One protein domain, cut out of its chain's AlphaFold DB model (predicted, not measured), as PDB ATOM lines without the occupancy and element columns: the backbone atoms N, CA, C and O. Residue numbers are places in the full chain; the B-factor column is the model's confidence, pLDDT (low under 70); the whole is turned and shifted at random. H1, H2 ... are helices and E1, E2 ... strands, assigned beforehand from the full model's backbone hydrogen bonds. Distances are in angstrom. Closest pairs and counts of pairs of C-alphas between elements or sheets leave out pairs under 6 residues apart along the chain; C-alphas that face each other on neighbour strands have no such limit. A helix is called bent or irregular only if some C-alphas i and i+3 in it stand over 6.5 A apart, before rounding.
ATOM      1  N   THR A 130      27.672 -20.639  -6.073       44.81
ATOM      2  CA  THR A 130      26.589 -20.998  -5.115       44.81
ATOM      3  C   THR A 130      26.344 -20.238  -3.796       44.81
ATOM      4  O   THR A 130      25.298 -20.516  -3.232       44.81
ATOM      5  N   PRO A 131      27.108 -19.238  -3.306       60.03
ATOM      6  CA  PRO A 131      26.653 -18.487  -2.115       60.03
ATOM      7  C   PRO A 131      25.700 -17.324  -2.449       60.03
ATOM      8  O   PRO A 131      24.657 -17.135  -1.836       60.03
ATOM      9  N   LYS A 132      26.046 -16.525  -3.469       56.94
ATOM     10  CA  LYS A 132      25.342 -15.265  -3.788       56.94
ATOM     11  C   LYS A 132      24.043 -15.469  -4.565       56.94
ATOM     12  O   LYS A 132      23.118 -14.677  -4.421       56.94
ATOM     13  N   SER A 133      24.000 -16.497  -5.409       59.88
ATOM     14  CA  SER A 133      22.810 -16.899  -6.163       59.88
ATOM     15  C   SER A 133      21.736 -17.445  -5.225       59.88
ATOM     16  O   SER A 133      20.599 -17.003  -5.309       59.88
ATOM     17  N   GLN A 134      22.123 -18.302  -4.276       67.12
ATOM     18  CA  GLN A 134      21.227 -18.863  -3.262       67.12
ATOM     19  C   GLN A 134      20.708 -17.798  -2.293       67.12
ATOM     20  O   GLN A 134      19.513 -17.759  -2.022       67.12
ATOM     21  N   LEU A 135      21.574 -16.887  -1.824       71.56
ATOM     22  CA  LEU A 135      21.146 -15.777  -0.968       71.56
ATOM     23  C   LEU A 135      20.138 -14.869  -1.684       71.56
ATOM     24  O   LEU A 135      19.149 -14.442  -1.094       71.56
ATOM     25  N   ARG A 136      20.378 -14.578  -2.966       77.06
ATOM     26  CA  ARG A 136      19.470 -13.767  -3.779       77.06
ATOM     27  C   ARG A 136      18.140 -14.483  -4.012       77.06
ATOM     28  O   ARG A 136      17.115 -13.872  -3.764       77.06
ATOM     29  N   GLU A 137      18.151 -15.746  -4.428       76.06
ATOM     30  CA  GLU A 137      16.930 -16.533  -4.658       76.06
ATOM     31  C   GLU A 137      16.088 -16.637  -3.375       76.06
ATOM     32  O   GLU A 137      14.889 -16.379  -3.407       76.06
ATOM     33  N   GLY A 138      16.729 -16.879  -2.224       74.25
ATOM     34  CA  GLY A 138      16.050 -16.917  -0.927       74.25
ATOM     35  C   GLY A 138      15.478 -15.569  -0.475       74.25
ATOM     36  O   GLY A 138      14.415 -15.534   0.134       74.25
ATOM     37  N   LEU A 139      16.148 -14.450  -0.779       77.50
ATOM     38  CA  LEU A 139      15.676 -13.109  -0.416       77.50
ATOM     39  C   LEU A 139      14.667 -12.525  -1.427       77.50
ATOM     40  O   LEU A 139      13.818 -11.732  -1.030       77.50
ATOM     41  N   GLU A 140      14.730 -12.878  -2.715       78.06
ATOM     42  CA  GLU A 140      13.819 -12.369  -3.761       78.06
ATOM     43  C   GLU A 140      12.365 -12.794  -3.510       78.06
ATOM     44  O   GLU A 140      11.441 -12.042  -3.824       78.06
ATOM     45  N   GLU A 141      12.150 -13.950  -2.878       72.69
ATOM     46  CA  GLU A 141      10.812 -14.424  -2.504       72.69
ATOM     47  C   GLU A 141      10.158 -13.585  -1.391       72.69
ATOM     48  O   GLU A 141       8.928 -13.545  -1.282       72.69
ATOM     49  N   ILE A 142      10.962 -12.899  -0.573       72.94
ATOM     50  CA  ILE A 142      10.522 -12.245   0.670       72.94
ATOM     51  C   ILE A 142      10.720 -10.725   0.681       72.94
ATOM     52  O   ILE A 142       9.964 -10.028   1.360       72.94
ATOM     53  N   VAL A 143      11.669 -10.194  -0.097       77.69
ATOM     54  CA  VAL A 143      12.012  -8.766  -0.156       77.69
ATOM     55  C   VAL A 143      11.611  -8.170  -1.513       77.69
ATOM     56  O   VAL A 143      12.286  -8.381  -2.526       77.69
ATOM     57  N   PRO A 144      10.551  -7.344  -1.567       78.12
ATOM     58  CA  PRO A 144      10.165  -6.649  -2.788       78.12
ATOM     59  C   PRO A 144      11.271  -5.707  -3.282       78.12
ATOM     60  O   PRO A 144      11.793  -4.898  -2.517       78.12
ATOM     61  N   GLY A 145      11.568  -5.764  -4.583       73.88
ATOM     62  CA  GLY A 145      12.526  -4.864  -5.238       73.88
ATOM     63  C   GLY A 145      13.972  -5.364  -5.266       73.88
ATOM     64  O   GLY A 145      14.811  -4.711  -5.888       73.88
ATOM     65  N   LEU A 146      14.260  -6.530  -4.675       80.56
ATOM     66  CA  LEU A 146      15.618  -7.077  -4.604       80.56
ATOM     67  C   LEU A 146      16.229  -7.385  -5.985       80.56
ATOM     68  O   LEU A 146      17.431  -7.218  -6.183       80.56
ATOM     69  N   GLU A 147      15.407  -7.741  -6.976       79.81
ATOM     70  CA  GLU A 147      15.850  -8.004  -8.356       79.81
ATOM     71  C   GLU A 147      16.657  -6.832  -8.950       79.81
ATOM     72  O   GLU A 147      17.580  -7.031  -9.745       79.81
ATOM     73  N   GLN A 148      16.320  -5.603  -8.546       79.12
ATOM     74  CA  GLN A 148      16.878  -4.359  -9.081       79.12
ATOM     75  C   GLN A 148      18.082  -3.847  -8.283       79.12
ATOM     76  O   GLN A 148      18.662  -2.825  -8.658       79.12
ATOM     77  N   VAL A 149      18.471  -4.526  -7.196       83.88
ATOM     78  CA  VAL A 149      19.557  -4.057  -6.330       83.88
ATOM     79  C   VAL A 149      20.916  -4.673  -6.691       83.88
ATOM     80  O   VAL A 149      20.998  -5.838  -7.109       83.88
ATOM     81  N   PRO A 150      22.016  -3.918  -6.523       87.00
ATOM     82  CA  PRO A 150      23.371  -4.442  -6.654       87.00
ATOM     83  C   PRO A 150      23.689  -5.538  -5.627       87.00
ATOM     84  O   PRO A 150      23.174  -5.550  -4.513       87.00
ATOM     85  N   ASN A 151      24.632  -6.422  -5.961       87.81
ATOM     86  CA  ASN A 151      25.013  -7.540  -5.087       87.81
ATOM     87  C   ASN A 151      25.632  -7.123  -3.747       87.81
ATOM     88  O   ASN A 151      25.605  -7.917  -2.813       87.81
ATOM     89  N   TRP A 152      26.194  -5.915  -3.642       88.00
ATOM     90  CA  TRP A 152      26.748  -5.411  -2.381       88.00
ATOM     91  C   TRP A 152      25.661  -5.124  -1.334       88.00
ATOM     92  O   TRP A 152      25.957  -5.102  -0.146       88.00
ATOM     93  N   VAL A 153      24.403  -4.957  -1.759       88.94
ATOM     94  CA  VAL A 153      23.255  -4.691  -0.879       88.94
ATOM     95  C   VAL A 153      22.749  -5.973  -0.206       88.94
ATOM     96  O   VAL A 153      22.204  -5.917   0.893       88.94
ATOM     97  N   LEU A 154      22.949  -7.140  -0.836       88.06
ATOM     98  CA  LEU A 154      22.389  -8.420  -0.377       88.06
ATOM     99  C   LEU A 154      22.791  -8.788   1.062       88.06
ATOM    100  O   LEU A 154      21.897  -9.135   1.830       88.06
ATOM    101  N   PRO A 155      24.072  -8.677   1.478       86.12
ATOM    102  CA  PRO A 155      24.462  -9.000   2.850       86.12
ATOM    103  C   PRO A 155      23.832  -8.060   3.888       86.12
ATOM    104  O   PRO A 155      23.550  -8.481   5.005       86.12
ATOM    105  N   ILE A 156      23.577  -6.799   3.519       87.88
ATOM    106  CA  ILE A 156      22.937  -5.811   4.400       87.88
ATOM    107  C   ILE A 156      21.452  -6.152   4.575       87.88
ATOM    108  O   ILE A 156      20.928  -6.138   5.686       87.88
ATOM    109  N   VAL A 157      20.777  -6.508   3.478       87.12
ATOM    110  CA  VAL A 157      19.365  -6.917   3.499       87.12
ATOM    111  C   VAL A 157      19.170  -8.223   4.264       87.12
ATOM    112  O   VAL A 157      18.211  -8.321   5.021       87.12
ATOM    113  N   ALA A 158      20.078  -9.192   4.122       84.69
ATOM    114  CA  ALA A 158      20.025 -10.446   4.874       84.69
ATOM    115  C   ALA A 158      20.013 -10.200   6.393       84.69
ATOM    116  O   ALA A 158      19.102 -10.652   7.081       84.69
ATOM    117  N   ARG A 159      20.948  -9.381   6.897       83.75
ATOM    118  CA  ARG A 159      21.004  -9.001   8.321       83.75
ATOM    119  C   ARG A 159      19.766  -8.221   8.773       83.75
ATOM    120  O   ARG A 159      19.261  -8.427   9.875       83.75
ATOM    121  N   ALA A 160      19.244  -7.336   7.923       84.06
ATOM    122  CA  ALA A 160      18.011  -6.609   8.220       84.06
ATOM    123  C   ALA A 160      16.792  -7.546   8.327       84.06
ATOM    124  O   ALA A 160      15.937  -7.348   9.190       84.06
ATOM    125  N   GLU A 161      16.715  -8.574   7.479       83.56
ATOM    126  CA  GLU A 161      15.651  -9.582   7.505       83.56
ATOM    127  C   GLU A 161      15.718 -10.475   8.752       83.56
ATOM    128  O   GLU A 161      14.673 -10.795   9.316       83.56
ATOM    129  N   GLU A 162      16.913 -10.812   9.242       82.06
ATOM    130  CA  GLU A 162      17.100 -11.573  10.488       82.06
ATOM    131  C   GLU A 162      16.607 -10.817  11.733       82.06
ATOM    132  O   GLU A 162      16.133 -11.428  12.692       82.06
ATOM    133  N   ARG A 163      16.683  -9.481  11.714       77.00
ATOM    134  CA  ARG A 163      16.332  -8.610  12.850       77.00
ATOM    135  C   ARG A 163      14.927  -8.023  12.795       77.00
ATOM    136  O   ARG A 163      14.518  -7.310  13.716       77.00
ATOM    137  N   LYS A 164      14.185  -8.270  11.717       79.75
ATOM    138  CA  LYS A 164      12.867  -7.665  11.536       79.75
ATOM    139  C   LYS A 164      11.874  -8.160  12.586       79.75
ATOM    140  O   LYS A 164      11.902  -9.309  13.027       79.75
ATOM    141  N   ALA A 165      10.929  -7.300  12.939       81.69
ATOM    142  CA  ALA A 165       9.807  -7.695  13.770       81.69
ATOM    143  C   ALA A 165       8.959  -8.767  13.046       81.69
ATOM    144  O   ALA A 165       8.742  -8.662  11.829       81.69
ATOM    145  N   PRO A 166       8.435  -9.784  13.755       76.44
ATOM    146  CA  PRO A 166       7.586 -10.807  13.152       76.44
ATOM    147  C   PRO A 166       6.402 -10.206  12.384       76.44
ATOM    148  O   PRO A 166       5.733  -9.292  12.861       76.44
ATOM    149  N   GLY A 167       6.129 -10.728  11.184       77.31
ATOM    150  CA  GLY A 167       5.037 -10.246  10.329       77.31
ATOM    151  C   GLY A 167       5.329  -8.941   9.578       77.31
ATOM    152  O   GLY A 167       4.438  -8.418   8.910       77.31
ATOM    153  N   THR A 168       6.558  -8.424   9.655       81.25
ATOM    154  CA  THR A 168       6.997  -7.252   8.888       81.25
ATOM    155  C   THR A 168       7.845  -7.663   7.682       81.25
ATOM    156  O   THR A 168       8.307  -8.803   7.569       81.25
ATOM    157  N   VAL A 169       7.983  -6.745   6.727       83.62
ATOM    158  CA  VAL A 169       8.684  -6.975   5.457       83.62
ATOM    159  C   VAL A 169       9.756  -5.910   5.312       83.62
ATOM    160  O   VAL A 169       9.426  -4.720   5.363       83.62
ATOM    161  N   VAL A 170      11.009  -6.320   5.107       87.56
ATOM    162  CA  VAL A 170      12.059  -5.389   4.705       87.56
ATOM    163  C   VAL A 170      11.805  -4.980   3.260       87.56
ATOM    164  O   VAL A 170      11.516  -5.798   2.389       87.56
ATOM    165  N   LYS A 171      11.873  -3.679   2.995       88.00
ATOM    166  CA  LYS A 171      11.766  -3.108   1.654       88.00
ATOM    167  C   LYS A 171      13.093  -2.492   1.283       88.00
ATOM    168  O   LYS A 171      13.670  -1.745   2.073       88.00
ATOM    169  N   VAL A 172      13.520  -2.732   0.053       90.88
ATOM    170  CA  VAL A 172      14.758  -2.178  -0.482       90.88
ATOM    171  C   VAL A 172      14.508  -1.519  -1.830       90.88
ATOM    172  O   VAL A 172      13.735  -2.012  -2.650       90.88
ATOM    173  N   HIS A 173      15.149  -0.379  -2.060       90.81
ATOM    174  CA  HIS A 173      15.196   0.263  -3.368       90.81
ATOM    175  C   HIS A 173      16.475   1.084  -3.527       90.81
ATOM    176  O   HIS A 173      17.142   1.405  -2.547       90.81
ATOM    177  N   MET A 174      16.804   1.439  -4.768       92.88
ATOM    178  CA  MET A 174      17.884   2.378  -5.071       92.88
ATOM    179  C   MET A 174      17.307   3.784  -5.225       92.88
ATOM    180  O   MET A 174      16.302   3.969  -5.917       92.88
ATOM    181  N   ASP A 175      17.930   4.777  -4.598       91.56
ATOM    182  CA  ASP A 175      17.556   6.174  -4.797       91.56
ATOM    183  C   ASP A 175      18.152   6.754  -6.096       91.56
ATOM    184  O   ASP A 175      18.940   6.122  -6.805       91.56
ATOM    185  N   ALA A 176      17.782   7.996  -6.421       87.38
ATOM    186  CA  ALA A 176      18.273   8.684  -7.617       87.38
ATOM    187  C   ALA A 176      19.791   8.961  -7.601       87.38
ATOM    188  O   ALA A 176      20.358   9.303  -8.638       87.38
ATOM    189  N   GLN A 177      20.438   8.844  -6.440       86.56
ATOM    190  CA  GLN A 177      21.874   9.036  -6.251       86.56
ATOM    191  C   GLN A 177      22.644   7.707  -6.306       86.56
ATOM    192  O   GLN A 177      23.868   7.720  -6.218       86.56
ATOM    193  N   GLY A 178      21.951   6.577  -6.483       86.50
ATOM    194  CA  GLY A 178      22.560   5.249  -6.492       86.50
ATOM    195  C   GLY A 178      22.846   4.691  -5.097       86.50
ATOM    196  O   GLY A 178      23.636   3.759  -4.977       86.50
ATOM    197  N   ARG A 179      22.214   5.231  -4.050       93.12
ATOM    198  CA  ARG A 179      22.291   4.719  -2.675       93.12
ATOM    199  C   ARG A 179      21.203   3.679  -2.448       93.12
ATOM    200  O   ARG A 179      20.099   3.809  -2.979       93.12
ATOM    201  N   ALA A 180      21.503   2.660  -1.653       91.12
ATOM    202  CA  ALA A 180      20.509   1.686  -1.236       91.12
ATOM    203  C   ALA A 180      19.712   2.248  -0.058       91.12
ATOM    204  O   ALA A 180      20.288   2.660   0.943       91.12
ATOM    205  N   VAL A 181      18.389   2.255  -0.175       93.56
ATOM    206  CA  VAL A 181      17.471   2.617   0.901       93.56
ATOM    207  C   VAL A 181      16.781   1.344   1.368       93.56
ATOM    208  O   VAL A 181      15.991   0.747   0.633       93.56
ATOM    209  N   ILE A 182      17.100   0.932   2.589       92.75
ATOM    210  CA  ILE A 182      16.613  -0.282   3.237       92.75
ATOM    211  C   ILE A 182      15.702   0.160   4.375       92.75
ATOM    212  O   ILE A 182      16.116   0.907   5.253       92.75
ATOM    213  N   SER A 183      14.448  -0.274   4.357       92.06
ATOM    214  CA  SER A 183      13.459   0.102   5.366       92.06
ATOM    215  C   SER A 183      12.779  -1.129   5.939       92.06
ATOM    216  O   SER A 183      12.467  -2.067   5.209       92.06
ATOM    217  N   GLY A 184      12.537  -1.119   7.239       89.56
ATOM    218  CA  GLY A 184      11.904  -2.218   7.952       89.56
ATOM    219  C   GLY A 184      11.373  -1.762   9.301       89.56
ATOM    220  O   GLY A 184      11.445  -0.585   9.656       89.56
ATOM    221  N   THR A 185      10.841  -2.709  10.058       88.25
ATOM    222  CA  THR A 185      10.371  -2.468  11.419       88.25
ATOM    223  C   THR A 185      11.091  -3.439  12.338       88.25
ATOM    224  O   THR A 185      11.172  -4.627  12.028       88.25
ATOM    225  N   VAL A 186      11.604  -2.947  13.462       86.12
ATOM    226  CA  VAL A 186      12.276  -3.768  14.478       86.12
ATOM    227  C   VAL A 186      11.583  -3.600  15.824       86.12
ATOM    228  O   VAL A 186      10.885  -2.611  16.062       86.12
ATOM    229  N   LEU A 187      11.752  -4.590  16.696       81.38
ATOM    230  CA  LEU A 187      11.308  -4.510  18.083       81.38
ATOM    231  C   LEU A 187      12.391  -3.807  18.901       81.38
ATOM    232  O   LEU A 187      13.503  -4.318  19.018       81.38
ATOM    233  N   ALA A 188      12.059  -2.661  19.482       74.56
ATOM    234  CA  ALA A 188      12.905  -1.979  20.446       74.56
ATOM    235  C   ALA A 188      12.372  -2.239  21.859       74.56
ATOM    236  O   ALA A 188      11.173  -2.108  22.109       74.56
ATOM    237  N   GLN A 189      13.248  -2.617  22.791       70.69
ATOM    238  CA  GLN A 189      12.867  -2.669  24.201       70.69
ATOM    239  C   GLN A 189      13.018  -1.266  24.796       70.69
ATOM    240  O   GLN A 189      14.138  -0.758  24.815       70.69
ATOM    241  N   PRO A 190      11.947  -0.615  25.271       58.41
ATOM    242  CA  PRO A 190      12.095   0.588  26.080       58.41
ATOM    243  C   PRO A 190      12.980   0.289  27.301       58.41
ATOM    244  O   PRO A 190      12.809  -0.720  27.994       58.41
ATOM    245  N   GLY A 191      13.978   1.145  27.534       51.47
ATOM    246  CA  GLY A 191      14.852   1.036  28.699       51.47
ATOM    247  C   GLY A 191      14.069   1.216  30.009       51.47
ATOM    248  O   GLY A 191      12.974   1.778  30.011       51.47
ATOM    249  N   PRO A 192      14.602   0.762  31.157       51.44
ATOM    250  CA  PRO A 192      13.940   0.975  32.438       51.44
ATOM    251  C   PRO A 192      13.811   2.480  32.725       51.44
ATOM    252  O   PRO A 192      14.819   3.188  32.771       51.44
ATOM    253  N   LYS A 193      12.587   2.971  32.964       49.00
ATOM    254  CA  LYS A 193      12.351   4.366  33.370       49.00
ATOM    255  C   LYS A 193      13.136   4.691  34.644       49.00
ATOM    256  O   LYS A 193      12.926   4.078  35.692       49.00
ATOM    257  N   ALA A 194      14.025   5.680  34.551       42.19
ATOM    258  CA  ALA A 194      14.978   6.038  35.604       42.19
ATOM    259  C   ALA A 194      14.347   6.662  36.871       42.19
ATOM    260  O   ALA A 194      15.042   6.827  37.870       42.19
ATOM    261  N   ASP A 195      13.042   6.954  36.873       48.22
ATOM    262  CA  ASP A 195      12.367   7.699  37.951       48.22
ATOM    263  C   ASP A 195      11.717   6.838  39.054       48.22
ATOM    264  O   ASP A 195      11.049   7.359  39.950       48.22
ATOM    265  N   GLU A 204       8.620  -2.209  30.256       58.25
ATOM    266  CA  GLU A 204       7.608  -1.728  29.322       58.25
ATOM    267  C   GLU A 204       7.538  -2.684  28.119       58.25
ATOM    268  O   GLU A 204       8.519  -3.353  27.776       58.25
ATOM    269  N   GLU A 205       6.345  -2.828  27.535       65.19
ATOM    270  CA  GLU A 205       6.150  -3.713  26.385       65.19
ATOM    271  C   GLU A 205       7.048  -3.261  25.217       65.19
ATOM    272  O   GLU A 205       7.267  -2.062  25.038       65.19
ATOM    273  N   PRO A 206       7.616  -4.194  24.431       69.94
ATOM    274  CA  PRO A 206       8.484  -3.835  23.317       69.94
ATOM    275  C   PRO A 206       7.716  -3.005  22.284       69.94
ATOM    276  O   PRO A 206       6.615  -3.370  21.871       69.94
ATOM    277  N   ILE A 207       8.328  -1.913  21.831       76.44
ATOM    278  CA  ILE A 207       7.729  -0.966  20.892       76.44
ATOM    279  C   ILE A 207       8.238  -1.268  19.487       76.44
ATOM    280  O   ILE A 207       9.417  -1.555  19.268       76.44
ATOM    281  N   LEU A 208       7.331  -1.206  18.516       85.19
ATOM    282  CA  LEU A 208       7.671  -1.340  17.107       85.19
ATOM    283  C   LEU A 208       8.189  -0.006  16.580       85.19
ATOM    284  O   LEU A 208       7.464   0.986  16.578       85.19
ATOM    285  N   VAL A 209       9.423   0.003  16.084       88.19
ATOM    286  CA  VAL A 209      10.044   1.202  15.512       88.19
ATOM    287  C   VAL A 209      10.356   0.986  14.044       88.19
ATOM    288  O   VAL A 209      10.766  -0.101  13.630       88.19
ATOM    289  N   ASN A 210      10.164   2.028  13.244       91.12
ATOM    290  CA  ASN A 210      10.524   2.007  11.836       91.12
ATOM    291  C   ASN A 210      11.993   2.378  11.692       91.12
ATOM    292  O   ASN A 210      12.411   3.439  12.145       91.12
ATOM    293  N   VAL A 211      12.759   1.526  11.025       92.25
ATOM    294  CA  VAL A 211      14.170   1.755  10.727       92.25
ATOM    295  C   VAL A 211      14.307   1.997   9.238       92.25
ATOM    296  O   VAL A 211      13.760   1.252   8.426       92.25
ATOM    297  N   THR A 212      15.033   3.044   8.874       94.44
ATOM    298  CA  THR A 212      15.439   3.322   7.497       94.44
ATOM    299  C   THR A 212      16.944   3.525   7.463       94.44
ATOM    300  O   THR A 212      17.442   4.480   8.048       94.44
ATOM    301  N   ALA A 213      17.657   2.641   6.775       93.06
ATOM    302  CA  ALA A 213      19.080   2.757   6.495       93.06
ATOM    303  C   ALA A 213      19.287   3.216   5.046       93.06
ATOM    304  O   ALA A 213      18.749   2.621   4.111       93.06
ATOM    305  N   VAL A 214      20.071   4.270   4.853       95.38
ATOM    306  CA  VAL A 214      20.507   4.777   3.552       95.38
ATOM    307  C   VAL A 214      22.008   4.545   3.442       95.38
ATOM    308  O   VAL A 214      22.787   5.137   4.183       95.38
ATOM    309  N   VAL A 215      22.410   3.682   2.514       93.56
ATOM    310  CA  VAL A 215      23.795   3.226   2.356       93.56
ATOM    311  C   VAL A 215      24.327   3.693   1.002       93.56
ATOM    312  O   VAL A 215      23.760   3.364  -0.043       93.56
ATOM    313  N   GLU A 216      25.403   4.477   1.003       93.75
ATOM    314  CA  GLU A 216      26.164   4.790  -0.212       93.75
ATOM    315  C   GLU A 216      26.911   3.554  -0.719       93.75
ATOM    316  O   GLU A 216      27.273   2.693   0.073       93.75
ATOM    317  N   ASP A 217      27.155   3.473  -2.033       92.12
ATOM    318  CA  ASP A 217      27.860   2.339  -2.640       92.12
ATOM    319  C   ASP A 217      29.265   2.170  -2.023       92.12
ATOM    320  O   ASP A 217      30.161   2.975  -2.303       92.12
ATOM    321  N   PRO A 218      29.491   1.119  -1.213       89.56
ATOM    322  CA  PRO A 218      30.749   0.936  -0.518       89.56
ATOM    323  C   PRO A 218      31.786   0.230  -1.393       89.56
ATOM    324  O   PRO A 218      32.904   0.035  -0.940       89.56
ATOM    325  N   THR A 219      31.470  -0.156  -2.638       89.69
ATOM    326  CA  THR A 219      32.318  -1.029  -3.475       89.69
ATOM    327  C   THR A 219      33.729  -0.474  -3.699       89.69
ATOM    328  O   THR A 219      34.673  -1.248  -3.843       89.69
ATOM    329  N   ASN A 220      33.885   0.854  -3.714       87.56
ATOM    330  CA  ASN A 220      35.179   1.529  -3.878       87.56
ATOM    331  C   ASN A 220      35.603   2.316  -2.629       87.56
ATOM    332  O   ASN A 220      36.479   3.175  -2.720       87.56
ATOM    333  N   ALA A 221      34.970   2.059  -1.483       87.75
ATOM    334  CA  ALA A 221      35.262   2.775  -0.253       87.75
ATOM    335  C   ALA A 221      36.710   2.534   0.193       87.75
ATOM    336  O   ALA A 221      37.208   1.408   0.183       87.75
ATOM    337  N   THR A 222      37.377   3.610   0.600       88.62
ATOM    338  CA  THR A 222      38.723   3.581   1.184       88.62
ATOM    339  C   THR A 222      38.794   4.549   2.369       88.62
ATOM    340  O   THR A 222      37.919   5.400   2.519       88.62
ATOM    341  N   PRO A 223      39.845   4.504   3.209       88.44
ATOM    342  CA  PRO A 223      40.036   5.508   4.257       88.44
ATOM    343  C   PRO A 223      40.130   6.956   3.744       88.44
ATOM    344  O   PRO A 223      39.840   7.887   4.492       88.44
ATOM    345  N   GLU A 224      40.552   7.157   2.491       89.06
ATOM    346  CA  GLU A 224      40.652   8.486   1.866       89.06
ATOM    347  C   GLU A 224      39.338   8.922   1.200       89.06
ATOM    348  O   GLU A 224      39.031  10.113   1.157       89.06
ATOM    349  N   GLU A 225      38.546   7.960   0.725       91.88
ATOM    350  CA  GLU A 225      37.244   8.164   0.091       91.88
ATOM    351  C   GLU A 225      36.217   7.204   0.720       91.88
ATOM    352  O   GLU A 225      35.948   6.132   0.170       91.88
ATOM    353  N   PRO A 226      35.698   7.531   1.920       92.31
ATOM    354  CA  PRO A 226      34.764   6.666   2.624       92.31
ATOM    355  C   PRO A 226      33.363   6.755   2.020       92.31
ATOM    356  O   PRO A 226      32.911   7.837   1.637       92.31
ATOM    357  N   ALA A 227      32.645   5.634   2.029       92.19
ATOM    358  CA  ALA A 227      31.205   5.623   1.799       92.19
ATOM    359  C   ALA A 227      30.469   5.958   3.100       92.19
ATOM    360  O   ALA A 227      30.958   5.673   4.196       92.19
ATOM    361  N   LYS A 228      29.293   6.571   3.006       95.00
ATOM    362  CA  LYS A 228      28.474   6.902   4.175       95.00
ATOM    363  C   LYS A 228      27.301   5.955   4.331       95.00
ATOM    364  O   LYS A 228      26.687   5.529   3.354       95.00
ATOM    365  N   VAL A 229      26.948   5.712   5.583       94.62
ATOM    366  CA  VAL A 229      25.681   5.100   5.960       94.62
ATOM    367  C   VAL A 229      24.962   6.013   6.945       94.62
ATOM    368  O   VAL A 229      25.566   6.553   7.869       94.62
ATOM    369  N   GLU A 230      23.674   6.216   6.715       96.19
ATOM    370  CA  GLU A 230      22.775   6.974   7.580       96.19
ATOM    371  C   GLU A 230      21.650   6.048   8.019       96.19
ATOM    372  O   GLU A 230      20.990   5.438   7.181       96.19
ATOM    373  N   VAL A 231      21.423   5.935   9.323       94.31
ATOM    374  CA  VAL A 231      20.312   5.163   9.876       94.31
ATOM    375  C   VAL A 231      19.385   6.112  10.607       94.31
ATOM    376  O   VAL A 231      19.809   6.921  11.424       94.31
ATOM    377  N   THR A 232      18.100   6.011  10.295       93.31
ATOM    378  CA  THR A 232      17.033   6.746  10.961       93.31
ATOM    379  C   THR A 232      16.076   5.762  11.610       93.31
ATOM    380  O   THR A 232      15.496   4.912  10.935       93.31
ATOM    381  N   VAL A 233      15.879   5.909  12.915       91.50
ATOM    382  CA  VAL A 233      14.859   5.208  13.695       91.50
ATOM    383  C   VAL A 233      13.719   6.181  13.943       91.50
ATOM    384  O   VAL A 233      13.947   7.311  14.357       91.50
ATOM    385  N   THR A 234      12.488   5.771  13.662       90.12
ATOM    386  CA  THR A 234      11.282   6.580  13.849       90.12
ATOM    387  C   THR A 234      10.258   5.798  14.653       90.12
ATOM    388  O   THR A 234       9.881   4.690  14.265       90.12
ATOM    389  N   ASN A 235       9.763   6.391  15.735       87.56
ATOM    390  CA  ASN A 235       8.609   5.864  16.446       87.56
ATOM    391  C   ASN A 235       7.340   6.192  15.629       87.56
ATOM    392  O   ASN A 235       7.037   7.368  15.408       87.56
ATOM    393  N   PRO A 236       6.597   5.188  15.128       83.94
ATOM    394  CA  PRO A 236       5.409   5.426  14.314       83.94
ATOM    395  C   PRO A 236       4.256   6.082  15.087       83.94
ATOM    396  O   PRO A 236       3.386   6.673  14.448       83.94
ATOM    397  N   GLU A 237       4.235   5.981  16.417       82.62
ATOM    398  CA  GLU A 237       3.169   6.514  17.267       82.62
ATOM    399  C   GLU A 237       3.383   7.991  17.602       82.62
ATOM    400  O   GLU A 237       2.453   8.793  17.516       82.62
ATOM    401  N   THR A 238       4.616   8.365  17.956       82.88
ATOM    402  CA  THR A 238       4.969   9.747  18.322       82.88
ATOM    403  C   THR A 238       5.457  10.569  17.130       82.88
ATOM    404  O   THR A 238       5.433  11.798  17.180       82.88
ATOM    405  N   HIS A 239       5.861   9.906  16.040       85.19
ATOM    406  CA  HIS A 239       6.561  10.484  14.885       85.19
ATOM    407  C   HIS A 239       7.914  11.124  15.220       85.19
ATOM    408  O   HIS A 239       8.470  11.856  14.398       85.19
ATOM    409  N   GLU A 240       8.457  10.844  16.401       87.06
ATOM    410  CA  GLU A 240       9.799  11.265  16.770       87.06
ATOM    411  C   GLU A 240      10.844  10.350  16.130       87.06
ATOM    412  O   GLU A 240      10.615   9.153  15.920       87.06
ATOM    413  N   SER A 241      11.995  10.929  15.788       89.31
ATOM    414  CA  SER A 241      13.048  10.235  15.055       89.31
ATOM    415  C   SER A 241      14.435  10.551  15.588       89.31
ATOM    416  O   SER A 241      14.737  11.708  15.884       89.31
ATOM    417  N   VAL A 242      15.295   9.539  15.603       90.94
ATOM    418  CA  VAL A 242      16.734   9.674  15.831       90.94
ATOM    419  C   VAL A 242      17.455   9.240  14.565       90.94
ATOM    420  O   VAL A 242      17.143   8.195  14.000       90.94
ATOM    421  N   THR A 243      18.406  10.057  14.125       92.88
ATOM    422  CA  THR A 243      19.243   9.767  12.961       92.88
ATOM    423  C   THR A 243      20.699   9.771  13.388       92.88
ATOM    424  O   THR A 243      21.164  10.746  13.980       92.88
ATOM    425  N   GLU A 244      21.419   8.714  13.040       92.81
ATOM    426  CA  GLU A 244      22.865   8.628  13.195       92.81
ATOM    427  C   GLU A 244      23.535   8.296  11.861       92.81
ATOM    428  O   GLU A 244      22.926   7.774  10.925       92.81
ATOM    429  N   THR A 245      24.816   8.636  11.766       94.19
ATOM    430  CA  THR A 245      25.613   8.445  10.554       94.19
ATOM    431  C   THR A 245      26.941   7.796  10.897       94.19
ATOM    432  O   THR A 245      27.626   8.265  11.807       94.19
ATOM    433  N   ALA A 246      27.346   6.804  10.112       92.31
ATOM    434  CA  ALA A 246      28.672   6.203  10.167       92.31
ATOM    435  C   ALA A 246      29.344   6.224   8.790       92.31
ATOM    436  O   ALA A 246      28.751   6.580   7.766       92.31
ATOM    437  N   VAL A 247      30.625   5.869   8.788       93.88
ATOM    438  CA  VAL A 247      31.457   5.802   7.589       93.88
ATOM    439  C   VAL A 247      31.951   4.381   7.380       93.88
ATOM    440  O   VAL A 247      32.359   3.704   8.319       93.88
ATOM    441  N   ILE A 248      31.932   3.948   6.128       90.94
ATOM    442  CA  ILE A 248      32.438   2.664   5.671       90.94
ATOM    443  C   ILE A 248      33.740   2.956   4.929       90.94
ATOM    444  O   ILE A 248      33.741   3.638   3.905       90.94
ATOM    445  N   THR A 249      34.853   2.467   5.464       89.94
ATOM    446  CA  THR A 249      36.189   2.581   4.850       89.94
ATOM    447  C   THR A 249      36.664   1.278   4.216       89.94
ATOM    448  O   THR A 249      37.654   1.284   3.491       89.94
ATOM    449  N   GLU A 250      35.980   0.175   4.519       90.31
ATOM    450  CA  GLU A 250      36.269  -1.181   4.053       90.31
ATOM    451  C   GLU A 250      34.969  -1.777   3.479       90.31
ATOM    452  O   GLU A 250      34.008  -1.956   4.236       90.31
ATOM    453  N   PRO A 251      34.892  -2.046   2.161       86.50
ATOM    454  CA  PRO A 251      33.670  -2.508   1.497       86.50
ATOM    455  C   PRO A 251      33.056  -3.771   2.119       86.50
ATOM    456  O   PRO A 251      31.837  -3.892   2.232       86.50
ATOM    457  N   GLU A 252      33.896  -4.712   2.541       87.25
ATOM    458  CA  GLU A 252      33.515  -5.983   3.154       87.25
ATOM    459  C   GLU A 252      32.819  -5.814   4.511       87.25
ATOM    460  O   GLU A 252      31.982  -6.639   4.875       87.25
ATOM    461  N   LYS A 253      33.093  -4.712   5.220       88.19
ATOM    462  CA  LYS A 253      32.490  -4.394   6.521       88.19
ATOM    463  C   LYS A 253      31.183  -3.616   6.410       88.19
ATOM    464  O   LYS A 253      30.576  -3.311   7.430       88.19
ATOM    465  N   ALA A 254      30.708  -3.302   5.204       86.94
ATOM    466  CA  ALA A 254      29.504  -2.489   5.017       86.94
ATOM    467  C   ALA A 254      28.274  -3.044   5.760       86.94
ATOM    468  O   ALA A 254      27.518  -2.279   6.359       86.94
ATOM    469  N   ALA A 255      28.088  -4.368   5.752       88.31
ATOM    470  CA  ALA A 255      26.981  -5.021   6.448       88.31
ATOM    471  C   ALA A 255      27.111  -4.943   7.978       88.31
ATOM    472  O   ALA A 255      26.116  -4.710   8.654       88.31
ATOM    473  N   GLU A 256      28.331  -5.074   8.499       89.31
ATOM    474  CA  GLU A 256      28.635  -4.965   9.929       89.31
ATOM    475  C   GLU A 256      28.464  -3.543  10.444       89.31
ATOM    476  O   GLU A 256      27.716  -3.331  11.391       89.31
ATOM    477  N   VAL A 257      29.041  -2.558   9.754       90.06
ATOM    478  CA  VAL A 257      28.914  -1.143  10.128       90.06
ATOM    479  C   VAL A 257      27.454  -0.688  10.088       90.06
ATOM    480  O   VAL A 257      27.018   0.074  10.945       90.06
ATOM    481  N   THR A 258      26.674  -1.154   9.106       88.94
ATOM    482  CA  THR A 258      25.246  -0.805   9.014       88.94
ATOM    483  C   THR A 258      24.438  -1.432  10.151       88.94
ATOM    484  O   THR A 258      23.531  -0.790  10.683       88.94
ATOM    485  N   GLU A 259      24.751  -2.670  10.533       89.06
ATOM    486  CA  GLU A 259      24.098  -3.353  11.649       89.06
ATOM    487  C   GLU A 259      24.437  -2.694  12.991       89.06
ATOM    488  O   GLU A 259      23.518  -2.332  13.721       89.06
ATOM    489  N   GLU A 260      25.721  -2.463  13.270       88.44
ATOM    490  CA  GLU A 260      26.194  -1.805  14.496       88.44
ATOM    491  C   GLU A 260      25.580  -0.405  14.638       88.44
ATOM    492  O   GLU A 260      25.029  -0.062  15.684       88.44
ATOM    493  N   LEU A 261      25.570   0.382  13.555       90.44
ATOM    494  CA  LEU A 261      24.925   1.695  13.554       90.44
ATOM    495  C   LEU A 261      23.415   1.587  13.802       90.44
ATOM    496  O   LEU A 261      22.836   2.446  14.464       90.44
ATOM    497  N   THR A 262      22.759   0.547  13.284       88.19
ATOM    498  CA  THR A 262      21.326   0.337  13.515       88.19
ATOM    499  C   THR A 262      21.035   0.051  14.983       88.19
ATOM    500  O   THR A 262      20.114   0.650  15.538       88.19
ATOM    501  N   GLU A 263      21.825  -0.810  15.626       88.06
ATOM    502  CA  GLU A 263      21.722  -1.060  17.067       88.06
ATOM    503  C   GLU A 263      21.936   0.220  17.869       88.06
ATOM    504  O   GLU A 263      21.076   0.594  18.668       88.06
ATOM    505  N   GLN A 264      23.022   0.942  17.585       86.06
ATOM    506  CA  GLN A 264      23.355   2.188  18.268       86.06
ATOM    507  C   GLN A 264      22.249   3.242  18.113       86.06
ATOM    508  O   GLN A 264      21.890   3.920  19.078       86.06
ATOM    509  N   THR A 265      21.655   3.356  16.923       85.50
ATOM    510  CA  THR A 265      20.573   4.320  16.683       85.50
ATOM    511  C   THR A 265      19.317   3.934  17.468       85.50
ATOM    512  O   THR A 265      18.628   4.805  18.000       85.50
ATOM    513  N   VAL A 266      19.010   2.634  17.577       84.69
ATOM    514  CA  VAL A 266      17.882   2.136  18.383       84.69
ATOM    515  C   VAL A 266      18.121   2.390  19.874       84.69
ATOM    516  O   VAL A 266      17.214   2.866  20.555       84.69
ATOM    517  N   GLU A 267      19.329   2.142  20.382       83.25
ATOM    518  CA  GLU A 267      19.705   2.458  21.768       83.25
ATOM    519  C   GLU A 267      19.653   3.965  22.044       83.25
ATOM    520  O   GLU A 267      19.146   4.407  23.076       83.25
ATOM    521  N   SER A 268      20.099   4.781  21.091       81.25
ATOM    522  CA  SER A 268      20.024   6.239  21.181       81.25
ATOM    523  C   SER A 268      18.578   6.732  21.189       81.25
ATOM    524  O   SER A 268      18.247   7.641  21.950       81.25
ATOM    525  N   ALA A 269      17.687   6.107  20.412       80.50
ATOM    526  CA  ALA A 269      16.250   6.381  20.459       80.50
ATOM    527  C   ALA A 269      15.631   6.011  21.818       80.50
ATOM    528  O   ALA A 269      14.780   6.749  22.315       80.50
ATOM    529  N   GLN A 270      16.090   4.927  22.457       75.69
ATOM    530  CA  GLN A 270      15.685   4.576  23.826       75.69
ATOM    531  C   GLN A 270      16.159   5.632  24.832       75.69
ATOM    532  O   GLN A 270      15.377   6.097  25.656       75.69
ATOM    533  N   ALA A 271      17.429   6.035  24.753       69.12
ATOM    534  CA  ALA A 271      18.017   7.013  25.666       69.12
ATOM    535  C   ALA A 271      17.420   8.422  25.507       69.12
ATOM    536  O   ALA A 271      17.394   9.192  26.466       69.12
ATOM    537  N   ALA A 272      16.944   8.762  24.308       66.94
ATOM    538  CA  ALA A 272      16.330  10.047  23.995       66.94
ATOM    539  C   ALA A 272      14.834  10.139  24.364       66.94
ATOM    540  O   ALA A 272      14.215  11.147  24.041       66.94
ATOM    541  N   ASP A 273      14.258   9.115  25.008       67.81
ATOM    542  CA  ASP A 273      12.828   9.024  25.379       67.81
ATOM    543  C   ASP A 273      11.852   9.042  24.179       67.81
ATOM    544  O   ASP A 273      10.635   9.114  24.340       67.81
TER     545      ASP A 273
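This is residues 130 to 195 and 204 to 273 of the 306 residues of an uncharacterized protein of Actinobacteria bacterium OV320 (UniProt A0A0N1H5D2). One twisted sheet of five strands curls round a long helix, H3, and a shorter helix, H2, lies beside the first part of H3 on the same face; the other face of the sheet bears no named helix. H1 is off the sheet and meets the rest at H2. The printed part has 136 residues, with three named helices and five named strands in the order H1 H2 E1 E2 E3 E4 E5 H3. The sheet runs E1 E2 E3 E4 E5, antiparallel throughout, and the class is mixed, helices and strands. The whole is compact, with a radius of gyration of the C-alphas of 15.3 A and spans of 51 by 38 by 26 A.

Find C-alpha 131 at (26.653, -18.487, -2.115); from there H1 runs to residue 140. H2 follows at residues 154 to 162, then E1 at residues 171 to 174. E2, residues 180 to 188, is 23.3 A long and bends by 53 degrees at residue 185. Beyond the cut find C-alpha 207 at (7.729, -0.966, 20.892), where E3 begins; it runs 24.9 A to residue 215. E4 is residues 227 to 234, 23.3 A, and E5 residues 241 to 248, 22.8 A. H3, residues 251 to 271, is 30.3 A long and ends at C-alpha 271, (18.017, 7.013, 25.666). It is irregular: C-alphas 252 and 255 are 7.4 A apart.

Start with the sheet, whose edge strands are E1 and E5. In the hairpin E1 and E2, N 171 and O 183 are 2.8 A apart, within hydrogen-bond range; so are N 184 and O 211 of E2 and E3, at 2.9 A. E3, E4 and E5 form a meander, each strand the antiparallel neighbour of the one before: look at N 212 and O 232, 2.8 A, and N 231 and O 244, 2.9 A. The sheet curls round H3, whose closest C-alphas to E5 are Ala 269 and Val 242, 5.7 A. H2 is on the same face, over E2 at a height of 9.4 A over the sheet. H3 touches H2 with residues 254 to 259 alone, the closest C-alphas being Ala 255 and Ile 156, 4.6 A; they run the same way at a shallow tilt of 34 degrees, only just short of steep. H1 touches H2 at a steep tilt of 55 degrees, the closest C-alphas being Arg 136 and Leu 154, 7.0 A. H1 and H3 are apart. Every O i to N i+4 pair is within hydrogen-bond range in H1 and H2, and 15 of 17 in H3.

The two C-alphas farthest apart are those of Thr 130 and Asp 195, 53.7 A. Residues 196 to 203 are not printed, and C-alphas 195 and 204 are 13.6 A apart across the cut. The links H1 to H2 and E3 to E4 are long. The mean pLDDT of the printed part is 82.9; it is under 70 at residues 130 to 134, 190 to 195, 204 to 206 and 271 to 273.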